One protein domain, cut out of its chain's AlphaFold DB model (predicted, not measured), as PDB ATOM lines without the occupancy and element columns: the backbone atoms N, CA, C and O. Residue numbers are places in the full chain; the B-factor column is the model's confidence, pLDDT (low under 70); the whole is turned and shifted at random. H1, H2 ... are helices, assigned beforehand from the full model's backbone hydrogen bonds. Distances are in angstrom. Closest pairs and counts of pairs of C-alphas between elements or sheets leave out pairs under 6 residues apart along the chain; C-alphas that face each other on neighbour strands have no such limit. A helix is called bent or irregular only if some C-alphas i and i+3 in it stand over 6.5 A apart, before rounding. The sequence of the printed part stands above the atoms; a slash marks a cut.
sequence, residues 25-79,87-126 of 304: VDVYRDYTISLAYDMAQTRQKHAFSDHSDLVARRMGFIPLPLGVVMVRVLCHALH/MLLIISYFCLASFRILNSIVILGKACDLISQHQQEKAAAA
ATOM      1  N   VAL A  25      25.152  16.502  34.738       74.50
ATOM      2  CA  VAL A  25      23.766  16.987  34.872       74.50
ATOM      3  C   VAL A  25      23.059  16.408  36.106       74.50
ATOM      4  O   VAL A  25      22.251  17.092  36.736       74.50
ATOM      5  N   ASP A  26      23.420  15.189  36.500       78.25
ATOM      6  CA  ASP A  26      22.853  14.491  37.653       78.25
ATOM      7  C   ASP A  26      23.201  15.192  38.974       78.25
ATOM      8  O   ASP A  26      22.331  15.369  39.822       78.25
ATOM      9  N   VAL A  27      24.419  15.735  39.103       81.06
ATOM     10  CA  VAL A  27      24.845  16.499  40.292       81.06
ATOM     11  C   VAL A  27      24.007  17.769  40.457       81.06
ATOM     12  O   VAL A  27      23.652  18.139  41.576       81.06
ATOM     13  N   TYR A  28      23.622  18.420  39.353       80.69
ATOM     14  CA  TYR A  28      22.705  19.561  39.399       80.69
ATOM     15  C   TYR A  28      21.280  19.154  39.780       80.69
ATOM     16  O   TYR A  28      20.624  19.898  40.518       80.69
ATOM     17  N   ARG A  29      20.792  17.993  39.321       78.31
ATOM     18  CA  ARG A  29      19.484  17.462  39.744       78.31
ATOM     19  C   ARG A  29      19.489  17.156  41.238       78.31
ATOM     20  O   ARG A  29      18.641  17.691  41.944       78.31
ATOM     21  N   ASP A  30      20.473  16.409  41.728       82.94
ATOM     22  CA  ASP A  30      20.610  16.053  43.145       82.94
ATOM     23  C   ASP A  30      20.764  17.284  44.045       82.94
ATOM     24  O   ASP A  30      20.144  17.369  45.110       82.94
ATOM     25  N   TYR A  31      21.534  18.284  43.607       84.25
ATOM     26  CA  TYR A  31      21.662  19.556  44.316       84.25
ATOM     27  C   TYR A  31      20.339  20.337  44.343       84.25
ATOM     28  O   TYR A  31      19.949  20.837  45.397       84.25
ATOM     29  N   THR A  32      19.599  20.383  43.230       84.94
ATOM     30  CA  THR A  32      18.283  21.047  43.153       84.94
ATOM     31  C   THR A  32      17.229  20.327  43.999       84.94
ATOM     32  O   THR A  32      16.462  20.976  44.707       84.94
ATOM     33  N   ILE A  33      17.218  18.990  43.991       84.50
ATOM     34  CA  ILE A  33      16.383  18.153  44.864       84.50
ATOM     35  C   ILE A  33      16.718  18.434  46.332       84.50
ATOM     36  O   ILE A  33      15.823  18.657  47.147       84.50
ATOM     37  N   SER A  34      18.005  18.484  46.674       83.44
ATOM     38  CA  SER A  34      18.449  18.791  48.034       83.44
ATOM     39  C   SER A  34      18.039  20.200  48.477       83.44
ATOM     40  O   SER A  34      17.635  20.383  49.621       83.44
ATOM     41  N   LEU A  35      18.087  21.182  47.574       84.31
ATOM     42  CA  LEU A  35      17.614  22.543  47.822       84.31
ATOM     43  C   LEU A  35      16.093  22.596  48.033       84.31
ATOM     44  O   LEU A  35      15.607  23.308  48.910       84.31
ATOM     45  N   ALA A  36      15.334  21.826  47.249       85.06
ATOM     46  CA  ALA A  36      13.891  21.691  47.424       85.06
ATOM     47  C   ALA A  36      13.555  21.093  48.801       85.06
ATOM     48  O   ALA A  36      12.644  21.585  49.470       85.06
ATOM     49  N   TYR A  37      14.325  20.103  49.270       82.50
ATOM     50  CA  TYR A  37      14.187  19.576  50.631       82.50
ATOM     51  C   TYR A  37      14.545  20.610  51.708       82.50
ATOM     52  O   TYR A  37      13.766  20.751  52.650       82.50
ATOM     53  N   ASP A  38      15.617  21.397  51.556       82.81
ATOM     54  CA  ASP A  38      15.927  22.505  52.484       82.81
ATOM     55  C   ASP A  38      14.772  23.525  52.572       82.81
ATOM     56  O   ASP A  38      14.488  24.086  53.635       82.81
ATOM     57  N   MET A  39      14.057  23.750  51.465       80.69
ATOM     58  CA  MET A  39      12.898  24.648  51.424       80.69
ATOM     59  C   MET A  39      11.603  24.037  51.971       80.69
ATOM     60  O   MET A  39      10.787  24.765  52.541       80.69
ATOM     61  N   ALA A  40      11.403  22.726  51.827       78.31
ATOM     62  CA  ALA A  40      10.201  22.036  52.293       78.31
ATOM     63  C   ALA A  40      10.290  21.617  53.774       78.31
ATOM     64  O   ALA A  40       9.351  21.821  54.546       78.31
ATOM     65  N   GLN A  41      11.428  21.065  54.205       69.25
ATOM     66  CA  GLN A  41      11.599  20.472  55.536       69.25
ATOM     67  C   GLN A  41      11.599  21.521  56.664       69.25
ATOM     68  O   GLN A  41      11.200  21.229  57.792       69.25
ATOM     69  N   THR A  42      11.974  22.768  56.361       61.56
ATOM     70  CA  THR A  42      12.018  23.884  57.327       61.56
ATOM     71  C   THR A  42      10.642  24.465  57.677       61.56
ATOM     72  O   THR A  42      10.548  25.320  58.556       61.56
ATOM     73  N   ARG A  43       9.552  24.010  57.037       59.47
ATOM     74  CA  ARG A  43       8.188  24.519  57.283       59.47
ATOM     75  C   ARG A  43       7.427  23.819  58.415       59.47
ATOM     76  O   ARG A  43       6.445  24.381  58.885       59.47
ATOM     77  N   GLN A  44       7.872  22.649  58.888       55.66
ATOM     78  CA  GLN A  44       7.151  21.869  59.913       55.66
ATOM     79  C   GLN A  44       7.579  22.131  61.371       55.66
ATOM     80  O   GLN A  44       7.066  21.491  62.286       55.66
ATOM     81  N   LYS A  45       8.502  23.068  61.626       52.16
ATOM     82  CA  LYS A  45       8.865  23.516  62.985       52.16
ATOM     83  C   LYS A  45       8.894  25.046  63.028       52.16
ATOM     84  O   LYS A  45       9.302  25.679  62.060       52.16
ATOM     85  N   HIS A  46       8.414  25.635  64.125       44.69
ATOM     86  CA  HIS A  46       8.044  27.056  64.232       44.69
ATOM     87  C   HIS A  46       9.212  28.063  64.105       44.69
ATOM     88  O   HIS A  46       9.621  28.670  65.092       44.69
ATOM     89  N   ALA A  47       9.703  28.311  62.886       51.19
ATOM     90  CA  ALA A  47      10.581  29.443  62.576       51.19
ATOM     91  C   ALA A  47      10.425  29.906  61.111       51.19
ATOM     92  O   ALA A  47      11.203  29.546  60.230       51.19
ATOM     93  N   PHE A  48       9.440  30.769  60.830       51.19
ATOM     94  CA  PHE A  48       9.262  31.370  59.494       51.19
ATOM     95  C   PHE A  48      10.351  32.418  59.150       51.19
ATOM     96  O   PHE A  48      10.288  33.032  58.093       51.19
ATOM     97  N   SER A  49      11.370  32.636  59.989       57.16
ATOM     98  CA  SER A  49      12.416  33.644  59.738       57.16
ATOM     99  C   SER A  49      13.533  33.141  58.809       57.16
ATOM    100  O   SER A  49      13.726  33.700  57.729       57.16
ATOM    101  N   ASP A  50      14.201  32.034  59.155       62.06
ATOM    102  CA  ASP A  50      15.594  31.806  58.704       62.06
ATOM    103  C   ASP A  50      15.747  30.791  57.553       62.06
ATOM    104  O   ASP A  50      16.832  30.562  57.021       62.06
ATOM    105  N   HIS A  51      14.631  30.210  57.109       70.75
ATOM    106  CA  HIS A  51      14.545  29.245  56.007       70.75
ATOM    107  C   HIS A  51      15.220  29.709  54.697       70.75
ATOM    108  O   HIS A  51      15.885  28.914  54.036       70.75
ATOM    109  N   SER A  52      15.097  30.988  54.320       73.56
ATOM    110  CA  SER A  52      15.746  31.527  53.113       73.56
ATOM    111  C   SER A  52      17.257  31.739  53.266       73.56
ATOM    112  O   SER A  52      17.968  31.737  52.262       73.56
ATOM    113  N   ASP A  53      17.757  31.916  54.494       75.75
ATOM    114  CA  ASP A  53      19.186  32.141  54.755       75.75
ATOM    115  C   ASP A  53      20.003  30.849  54.601       75.75
ATOM    116  O   ASP A  53      21.086  30.853  54.020       75.75
ATOM    117  N   LEU A  54      19.442  29.710  55.019       73.19
ATOM    118  CA  LEU A  54      20.064  28.394  54.825       73.19
ATOM    119  C   LEU A  54      20.270  28.070  53.335       73.19
ATOM    120  O   LEU A  54      21.359  27.660  52.932       73.19
ATOM    121  N   VAL A  55      19.250  28.336  52.514       77.56
ATOM    122  CA  VAL A  55      19.283  28.192  51.046       77.56
ATOM    123  C   VAL A  55      20.336  29.120  50.432       77.56
ATOM    124  O   VAL A  55      21.146  28.681  49.614       77.56
ATOM    125  N   ALA A  56      20.379  30.386  50.864       75.19
ATOM    126  CA  ALA A  56      21.386  31.361  50.444       75.19
ATOM    127  C   ALA A  56      22.818  30.900  50.765       75.19
ATOM    128  O   ALA A  56      23.664  30.839  49.871       75.19
ATOM    129  N   ARG A  57      23.076  30.499  52.015       77.31
ATOM    130  CA  ARG A  57      24.378  29.971  52.447       77.31
ATOM    131  C   ARG A  57      24.791  28.738  51.642       77.31
ATOM    132  O   ARG A  57      25.953  28.636  51.253       77.31
ATOM    133  N   ARG A  58      23.859  27.818  51.359       77.44
ATOM    134  CA  ARG A  58      24.128  26.610  50.558       77.44
ATOM    135  C   ARG A  58      24.424  26.920  49.087       77.44
ATOM    136  O   ARG A  58      25.195  26.191  48.466       77.44
ATOM    137  N   MET A  59      23.865  28.010  48.561       77.62
ATOM    138  CA  MET A  59      24.175  28.582  47.242       77.62
ATOM    139  C   MET A  59      25.503  29.362  47.200       77.62
ATOM    140  O   MET A  59      25.854  29.911  46.159       77.62
ATOM    141  N   GLY A  60      26.240  29.453  48.314       76.81
ATOM    142  CA  GLY A  60      27.447  30.281  48.414       76.81
ATOM    143  C   GLY A  60      27.161  31.788  48.400       76.81
ATOM    144  O   GLY A  60      28.086  32.591  48.280       76.81
ATOM    145  N   PHE A  61      25.895  32.190  48.528       78.25
ATOM    146  CA  PHE A  61      25.506  33.589  48.580       78.25
ATOM    147  C   PHE A  61      25.757  34.157  49.982       78.25
ATOM    148  O   PHE A  61      25.315  33.597  50.984       78.25
ATOM    149  N   ILE A  62      26.458  35.292  50.047       82.25
ATOM    150  CA  ILE A  62      26.745  36.004  51.296       82.25
ATOM    151  C   ILE A  62      25.765  37.186  51.397       82.25
ATOM    152  O   ILE A  62      25.960  38.192  50.709       82.25
ATOM    153  N   PRO A  63      24.709  37.111  52.230       76.81
ATOM    154  CA  PRO A  63      23.641  38.112  52.218       76.81
ATOM    155  C   PRO A  63      24.069  39.474  52.781       76.81
ATOM    156  O   PRO A  63      23.587  40.502  52.307       76.81
ATOM    157  N   LEU A  64      24.989  39.509  53.755       79.88
ATOM    158  CA  LEU A  64      25.349  40.748  54.459       79.88
ATOM    159  C   LEU A  64      26.009  41.807  53.546       79.88
ATOM    160  O   LEU A  64      25.506  42.933  53.521       79.88
ATOM    161  N   PRO A  65      27.058  41.507  52.743       85.44
ATOM    162  CA  PRO A  65      27.658  42.507  51.859       85.44
ATOM    163  C   PRO A  65      26.694  42.995  50.773       85.44
ATOM    164  O   PRO A  65      26.648  44.195  50.509       85.44
ATOM    165  N   LEU A  66      25.888  42.102  50.175       83.38
ATOM    166  CA  LEU A  66      24.916  42.521  49.161       83.38
ATOM    167  C   LEU A  66      23.834  43.418  49.772       83.38
ATOM    168  O   LEU A  66      23.496  44.441  49.182       83.38
ATOM    169  N   GLY A  67      23.336  43.084  50.968       84.88
ATOM    170  CA  GLY A  67      22.376  43.910  51.698       84.88
ATOM    171  C   GLY A  67      22.907  45.323  51.957       84.88
ATOM    172  O   GLY A  67      22.229  46.298  51.638       84.88
ATOM    173  N   VAL A  68      24.146  45.447  52.445       88.88
ATOM    174  CA  VAL A  68      24.795  46.751  52.686       88.88
ATOM    175  C   VAL A  68      24.960  47.557  51.392       88.88
ATOM    176  O   VAL A  68      24.664  48.754  51.377       88.88
ATOM    177  N   VAL A  69      25.383  46.923  50.292       91.69
ATOM    178  CA  VAL A  69      25.497  47.594  48.983       91.69
ATOM    179  C   VAL A  69      24.128  48.053  48.478       91.69
ATOM    180  O   VAL A  69      24.001  49.198  48.047       91.69
ATOM    181  N   MET A  70      23.095  47.212  48.579       86.75
ATOM    182  CA  MET A  70      21.738  47.555  48.143       86.75
ATOM    183  C   MET A  70      21.142  48.706  48.955       86.75
ATOM    184  O   MET A  70      20.612  49.640  48.359       86.75
ATOM    185  N   VAL A  71      21.294  48.707  50.284       85.50
ATOM    186  CA  VAL A  71      20.860  49.832  51.132       85.50
ATOM    187  C   VAL A  71      21.606  51.114  50.756       85.50
ATOM    188  O   VAL A  71      20.970  52.147  50.568       85.50
ATOM    189  N   ARG A  72      22.930  51.060  50.555       87.94
ATOM    190  CA  ARG A  72      23.721  52.236  50.148       87.94
ATOM    191  C   ARG A  72      23.275  52.803  48.797       87.94
ATOM    192  O   ARG A  72      23.149  54.019  48.668       87.94
ATOM    193  N   VAL A  73      23.046  51.946  47.801       90.00
ATOM    194  CA  VAL A  73      22.557  52.365  46.476       90.00
ATOM    195  C   VAL A  73      21.143  52.936  46.581       90.00
ATOM    196  O   VAL A  73      20.874  53.975  45.986       90.00
ATOM    197  N   LEU A  74      20.267  52.324  47.383       83.81
ATOM    198  CA  LEU A  74      18.899  52.795  47.597       83.81
ATOM    199  C   LEU A  74      18.868  54.176  48.270       83.81
ATOM    200  O   LEU A  74      18.193  55.071  47.772       83.81
ATOM    201  N   CYS A  75      19.650  54.385  49.334       83.56
ATOM    202  CA  CYS A  75      19.783  55.691  49.992       83.56
ATOM    203  C   CYS A  75      20.385  56.766  49.074       83.56
ATOM    204  O   CYS A  75      20.044  57.934  49.208       83.56
ATOM    205  N   HIS A  76      21.266  56.397  48.138       85.75
ATOM    206  CA  HIS A  76      21.835  57.346  47.175       85.75
ATOM    207  C   HIS A  76      20.870  57.684  46.024       85.75
ATOM    208  O   HIS A  76      20.821  58.827  45.570       85.75
ATOM    209  N   ALA A  77      20.091  56.700  45.561       83.94
ATOM    210  CA  ALA A  77      19.099  56.871  44.502       83.94
ATOM    211  C   ALA A  77      17.833  57.607  44.980       83.94
ATOM    212  O   ALA A  77      17.178  58.276  44.183       83.94
ATOM    213  N   LEU A  78      17.489  57.490  46.266       77.19
ATOM    214  CA  LEU A  78      16.290  58.070  46.869       77.19
ATOM    215  C   LEU A  78      16.616  59.295  47.741       77.19
ATOM    216  O   LEU A  78      16.418  59.273  48.955       77.19
ATOM    217  N   HIS A  79      17.038  60.394  47.109       71.81
ATOM    218  CA  HIS A  79      16.928  61.728  47.718       71.81
ATOM    219  C   HIS A  79      15.445  62.126  47.763       71.81
ATOM    220  O   HIS A  79      14.919  62.736  46.832       71.81
ATOM    221  N   MET A  87       5.380  58.214  52.398       90.44
ATOM    222  CA  MET A  87       4.370  57.459  51.645       90.44
ATOM    223  C   MET A  87       5.002  56.488  50.636       90.44
ATOM    224  O   MET A  87       4.596  55.328  50.569       90.44
ATOM    225  N   LEU A  88       6.026  56.920  49.891       87.94
ATOM    226  CA  LEU A  88       6.745  56.053  48.950       87.94
ATOM    227  C   LEU A  88       7.513  54.928  49.658       87.94
ATOM    228  O   LEU A  88       7.515  53.803  49.161       87.94
ATOM    229  N   LEU A  89       8.110  55.185  50.827       86.62
ATOM    230  CA  LEU A  89       8.759  54.156  51.647       86.62
ATOM    231  C   LEU A  89       7.755  53.121  52.172       86.62
ATOM    232  O   LEU A  89       8.041  51.927  52.112       86.62
ATOM    233  N   ILE A  90       6.568  53.546  52.617       91.06
ATOM    234  CA  ILE A  90       5.499  52.636  53.061       91.06
ATOM    235  C   ILE A  90       5.005  51.771  51.891       91.06
ATOM    236  O   ILE A  90       4.943  50.547  52.016       91.06
ATOM    237  N   ILE A  91       4.709  52.374  50.735       92.44
ATOM    238  CA  ILE A  91       4.263  51.642  49.533       92.44
ATOM    239  C   ILE A  91       5.351  50.668  49.053       92.44
ATOM    240  O   ILE A  91       5.054  49.508  48.766       92.44
ATOM    241  N   SER A  92       6.613  51.108  49.028       88.56
ATOM    242  CA  SER A  92       7.776  50.270  48.716       88.56
ATOM    243  C   SER A  92       7.889  49.084  49.676       88.56
ATOM    244  O   SER A  92       8.005  47.944  49.230       88.56
ATOM    245  N   TYR A  93       7.754  49.313  50.985       91.12
ATOM    246  CA  TYR A  93       7.786  48.260  51.998       91.12
ATOM    247  C   TYR A  93       6.678  47.214  51.791       91.12
ATOM    248  O   TYR A  93       6.971  46.018  51.767       91.12
ATOM    249  N   PHE A  94       5.428  47.631  51.559       93.88
ATOM    250  CA  PHE A  94       4.328  46.701  51.260       93.88
ATOM    251  C   PHE A  94       4.517  45.953  49.931       93.88
ATOM    252  O   PHE A  94       4.173  44.769  49.843       93.88
ATOM    253  N   CYS A  95       5.099  46.601  48.918       92.62
ATOM    254  CA  CYS A  95       5.449  45.970  47.646       92.62
ATOM    255  C   CYS A  95       6.534  44.895  47.840       92.62
ATOM    256  O   CYS A  95       6.350  43.752  47.421       92.62
ATOM    257  N   LEU A  96       7.618  45.223  48.549       87.88
ATOM    258  CA  LEU A  96       8.716  44.304  48.865       87.88
ATOM    259  C   LEU A  96       8.260  43.143  49.759       87.88
ATOM    260  O   LEU A  96       8.655  42.002  49.516       87.88
ATOM    261  N   ALA A  97       7.401  43.397  50.749       88.19
ATOM    262  CA  ALA A  97       6.812  42.357  51.591       88.19
ATOM    263  C   ALA A  97       5.941  41.396  50.763       88.19
ATOM    264  O   ALA A  97       6.145  40.182  50.818       88.19
ATOM    265  N   SER A  98       5.042  41.934  49.933       91.19
ATOM    266  CA  SER A  98       4.208  41.147  49.011       91.19
ATOM    267  C   SER A  98       5.055  40.321  48.038       91.19
ATOM    268  O   SER A  98       4.814  39.128  47.865       91.19
ATOM    269  N   PHE A  99       6.094  40.922  47.450       89.94
ATOM    270  CA  PHE A  99       7.017  40.242  46.542       89.94
ATOM    271  C   PHE A  99       7.817  39.140  47.253       89.94
ATOM    272  O   PHE A  99       7.931  38.033  46.727       89.94
ATOM    273  N   ARG A 100       8.320  39.381  48.473       85.75
ATOM    274  CA  ARG A 100       8.997  38.361  49.297       85.75
ATOM    275  C   ARG A 100       8.083  37.160  49.555       85.75
ATOM    276  O   ARG A 100       8.515  36.020  49.388       85.75
ATOM    277  N   ILE A 101       6.832  37.414  49.941       86.94
ATOM    278  CA  ILE A 101       5.834  36.372  50.214       86.94
ATOM    279  C   ILE A 101       5.519  35.590  48.931       86.94
ATOM    280  O   ILE A 101       5.592  34.363  48.940       86.94
ATOM    281  N   LEU A 102       5.258  36.280  47.815       89.38
ATOM    282  CA  LEU A 102       4.956  35.649  46.528       89.38
ATOM    283  C   LEU A 102       6.099  34.746  46.048       89.38
ATOM    284  O   LEU A 102       5.851  33.598  45.685       89.38
ATOM    285  N   ASN A 103       7.351  35.212  46.113       87.06
ATOM    286  CA  ASN A 103       8.510  34.378  45.787       87.06
ATOM    287  C   ASN A 103       8.605  33.161  46.717       87.06
ATOM    288  O   ASN A 103       8.784  32.045  46.233       87.06
ATOM    289  N   SER A 104       8.418  33.329  48.035       83.62
ATOM    290  CA  SER A 104       8.427  32.184  48.957       83.62
ATOM    291  C   SER A 104       7.340  31.153  48.633       83.62
ATOM    292  O   SER A 104       7.599  29.964  48.812       83.62
ATOM    293  N   ILE A 105       6.153  31.576  48.191       87.44
ATOM    294  CA  ILE A 105       5.054  30.673  47.818       87.44
ATOM    295  C   ILE A 105       5.373  29.961  46.499       87.44
ATOM    296  O   ILE A 105       5.268  28.738  46.427       87.44
ATOM    297  N   VAL A 106       5.812  30.696  45.471       89.75
ATOM    298  CA  VAL A 106       6.133  30.130  44.148       89.75
ATOM    299  C   VAL A 106       7.270  29.113  44.239       89.75
ATOM    300  O   VAL A 106       7.162  28.025  43.669       89.75
ATOM    301  N   ILE A 107       8.345  29.430  44.967       87.44
ATOM    302  CA  ILE A 107       9.484  28.515  45.091       87.44
ATOM    303  C   ILE A 107       9.099  27.288  45.934       87.44
ATOM    304  O   ILE A 107       9.474  26.179  45.566       87.44
ATOM    305  N   LEU A 108       8.292  27.444  46.994       84.12
ATOM    306  CA  LEU A 108       7.768  26.300  47.755       84.12
ATOM    307  C   LEU A 108       6.875  25.401  46.886       84.12
ATOM    308  O   LEU A 108       7.036  24.185  46.917       84.12
ATOM    309  N   GLY A 109       5.999  25.979  46.059       86.94
ATOM    310  CA  GLY A 109       5.186  25.223  45.103       86.94
ATOM    311  C   GLY A 109       6.041  24.401  44.135       86.94
ATOM    312  O   GLY A 109       5.799  23.208  43.965       86.94
ATOM    313  N   LYS A 110       7.098  25.002  43.569       87.19
ATOM    314  CA  LYS A 110       8.055  24.286  42.705       87.19
ATOM    315  C   LYS A 110       8.888  23.241  43.450       87.19
ATOM    316  O   LYS A 110       9.185  22.202  42.871       87.19
ATOM    317  N   ALA A 111       9.249  23.484  44.709       86.56
ATOM    318  CA  ALA A 111       9.956  22.510  45.537       86.56
ATOM    319  C   ALA A 111       9.085  21.276  45.827       86.56
ATOM    320  O   ALA A 111       9.550  20.151  45.664       86.56
ATOM    321  N   CYS A 112       7.814  21.474  46.190       84.12
ATOM    322  CA  CYS A 112       6.865  20.385  46.431       84.12
ATOM    323  C   CYS A 112       6.579  19.564  45.164       84.12
ATOM    324  O   CYS A 112       6.589  18.337  45.229       84.12
ATOM    325  N   ASP A 113       6.380  20.220  44.017       88.25
ATOM    326  CA  ASP A 113       6.188  19.574  42.708       88.25
ATOM    327  C   ASP A 113       7.392  18.684  42.335       88.25
ATOM    328  O   ASP A 113       7.250  17.496  42.043       88.25
ATOM    329  N   LEU A 114       8.606  19.222  42.485       87.44
ATOM    330  CA  LEU A 114       9.860  18.515  42.215       87.44
ATOM    331  C   LEU A 114      10.095  17.329  43.172       87.44
ATOM    332  O   LEU A 114      10.536  16.262  42.735       87.44
ATOM    333  N   ILE A 115       9.770  17.477  44.462       86.06
ATOM    334  CA  ILE A 115       9.828  16.378  45.444       86.06
ATOM    335  C   ILE A 115       8.801  15.288  45.104       86.06
ATOM    336  O   ILE A 115       9.146  14.106  45.142       86.06
ATOM    337  N   SER A 116       7.574  15.672  44.740       86.75
ATOM    338  CA  SER A 116       6.500  14.749  44.350       86.75
ATOM    339  C   SER A 116       6.895  13.918  43.124       86.75
ATOM    340  O   SER A 116       6.851  12.687  43.167       86.75
ATOM    341  N   GLN A 117       7.406  14.570  42.073       87.75
ATOM    342  CA  GLN A 117       7.893  13.893  40.868       87.75
ATOM    343  C   GLN A 117       9.014  12.888  41.187       87.75
ATOM    344  O   GLN A 117       8.988  11.754  40.712       87.75
ATOM    345  N   HIS A 118       9.974  13.272  42.034       84.19
ATOM    346  CA  HIS A 118      11.086  12.404  42.432       84.19
ATOM    347  C   HIS A 118      10.641  11.220  43.315       84.19
ATOM    348  O   HIS A 118      11.205  10.127  43.221       84.19
ATOM    349  N   GLN A 119       9.608  11.395  44.147       83.69
ATOM    350  CA  GLN A 119       8.983  10.291  44.884       83.69
ATOM    351  C   GLN A 119       8.220   9.344  43.948       83.69
ATOM    352  O   GLN A 119       8.351   8.127  44.089       83.69
ATOM    353  N   GLN A 120       7.483   9.874  42.968       85.06
ATOM    354  CA  GLN A 120       6.755   9.072  41.982       85.06
ATOM    355  C   GLN A 120       7.704   8.242  41.102       85.06
ATOM    356  O   GLN A 120       7.448   7.060  40.881       85.06
ATOM    357  N   GLU A 121       8.821   8.823  40.654       84.81
ATOM    358  CA  GLU A 121       9.860   8.121  39.888       84.81
ATOM    359  C   GLU A 121      10.451   6.948  40.691       84.81
ATOM    360  O   GLU A 121      10.530   5.823  40.191       84.81
ATOM    361  N   LYS A 122      10.766   7.166  41.976       82.94
ATOM    362  CA  LYS A 122      11.238   6.106  42.883       82.94
ATOM    363  C   LYS A 122      10.185   5.028  43.141       82.94
ATOM    364  O   LYS A 122      10.524   3.845  43.142       82.94
ATOM    365  N   ALA A 123       8.922   5.409  43.324       82.69
ATOM    366  CA  ALA A 123       7.823   4.462  43.505       82.69
ATOM    367  C   ALA A 123       7.593   3.609  42.246       82.69
ATOM    368  O   ALA A 123       7.440   2.396  42.355       82.69
ATOM    369  N   ALA A 124       7.648   4.203  41.050       81.94
ATOM    370  CA  ALA A 124       7.529   3.487  39.778       81.94
ATOM    371  C   ALA A 124       8.725   2.550  39.510       81.94
ATOM    372  O   ALA A 124       8.543   1.431  39.021       81.94
ATOM    373  N   ALA A 125       9.941   2.967  39.880       78.50
ATOM    374  CA  ALA A 125      11.133   2.124  39.811       78.50
ATOM    375  C   ALA A 125      11.064   0.931  40.786       78.50
ATOM    376  O   ALA A 125      11.473  -0.170  40.424       78.50
ATOM    377  N   ALA A 126      10.505   1.122  41.986       78.62
ATOM    378  CA  ALA A 126      10.282   0.050  42.961       78.62
ATOM    379  C   ALA A 126       9.100  -0.874  42.596       78.62
ATOM    380  O   ALA A 126       9.138  -2.065  42.893       78.62
TER     381      ALA A 126
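Overview. This is residues 25 to 79 and 87 to 126 of the 304 residues of the protein "Protein TAPT1" of Blattella germanica (UniProt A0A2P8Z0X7). One long helix, H4, makes the length of the model, and a short helical hairpin, H1 and H2, sits on one side of it, with H1 crossing H4 at residues 108 to 115. From the hairpin, H3 reaches toward the end of H4 at residue 87 but stays apart from it, a loose arrangement in which residues 64 to 77 of H3 and two stretches of H4, residues 90 to 103 and residues 119 to 126, stand free. The printed part has 95 residues, with four named helices in the order H1, H2, H3, H4 and no named strand; the class is all helix. The whole is loose, with a radius of gyration of the C-alphas of 17.4 A and spans of 62 by 25 by 24 A.

Arrangement. H1, residues 25 to 41, touches H2, residues 51 to 58, with its residues 35 to 39 alone. Their closest C-alphas are those of Met 39 and His 51, 6.7 A apart. They run opposite ways at a shallow tilt of 28 degrees and form a helical hairpin. With residues 33 to 40 alone, H1 also touches residues 108 to 115 of H4, which is residues 87 to 126. Their closest C-alphas are those of Ala 36 and Ala 111, 4.4 A apart, and they run opposite ways at a steep tilt of 62 degrees. H2 is only just apart from H4, with the closest C-alphas 8.4 A from each other. H3, residues 63 to 77, is close to H2 but not clearly touching: their closest C-alphas, those of Ala 56 and Pro 63, are 7.3 A apart. At 72 degrees, H2 and H3 are only just about perpendicular. H3 is apart from H1 and from H4. In H1, H3 and H4 every O i to N i+4 pair is within hydrogen-bond range; in H2, 3 of 4 are.

Along the chain. H1 begins at C-alpha 25, (23.766, 16.987, 34.872), and measures 24.2 A from first to last C-alpha. H2, residues 51 to 58, measures 11.3 A. H3, residues 63 to 77, begins at C-alpha 63, (23.641, 38.112, 52.218), and measures 20.8 A. H4, residues 87 to 126, measures 58.4 A and ends at C-alpha 126, (10.282, 0.050, 42.961). No helix is bent.

Size, cuts and confidence. The two C-alphas farthest apart are those of His 79 and Ala 126, at 62.2 A. The link from H1 to H2 is short, with 9 residues, and the link from H2 to H3 is tight, with 4. The link from H3 to H4 runs across the cut, where residues 80 to 86 are not printed; C-alphas 79 and 87 are 13.8 A apart. Mean pLDDT of the printed part is 81.0, and residues 41 to 50 are under 70.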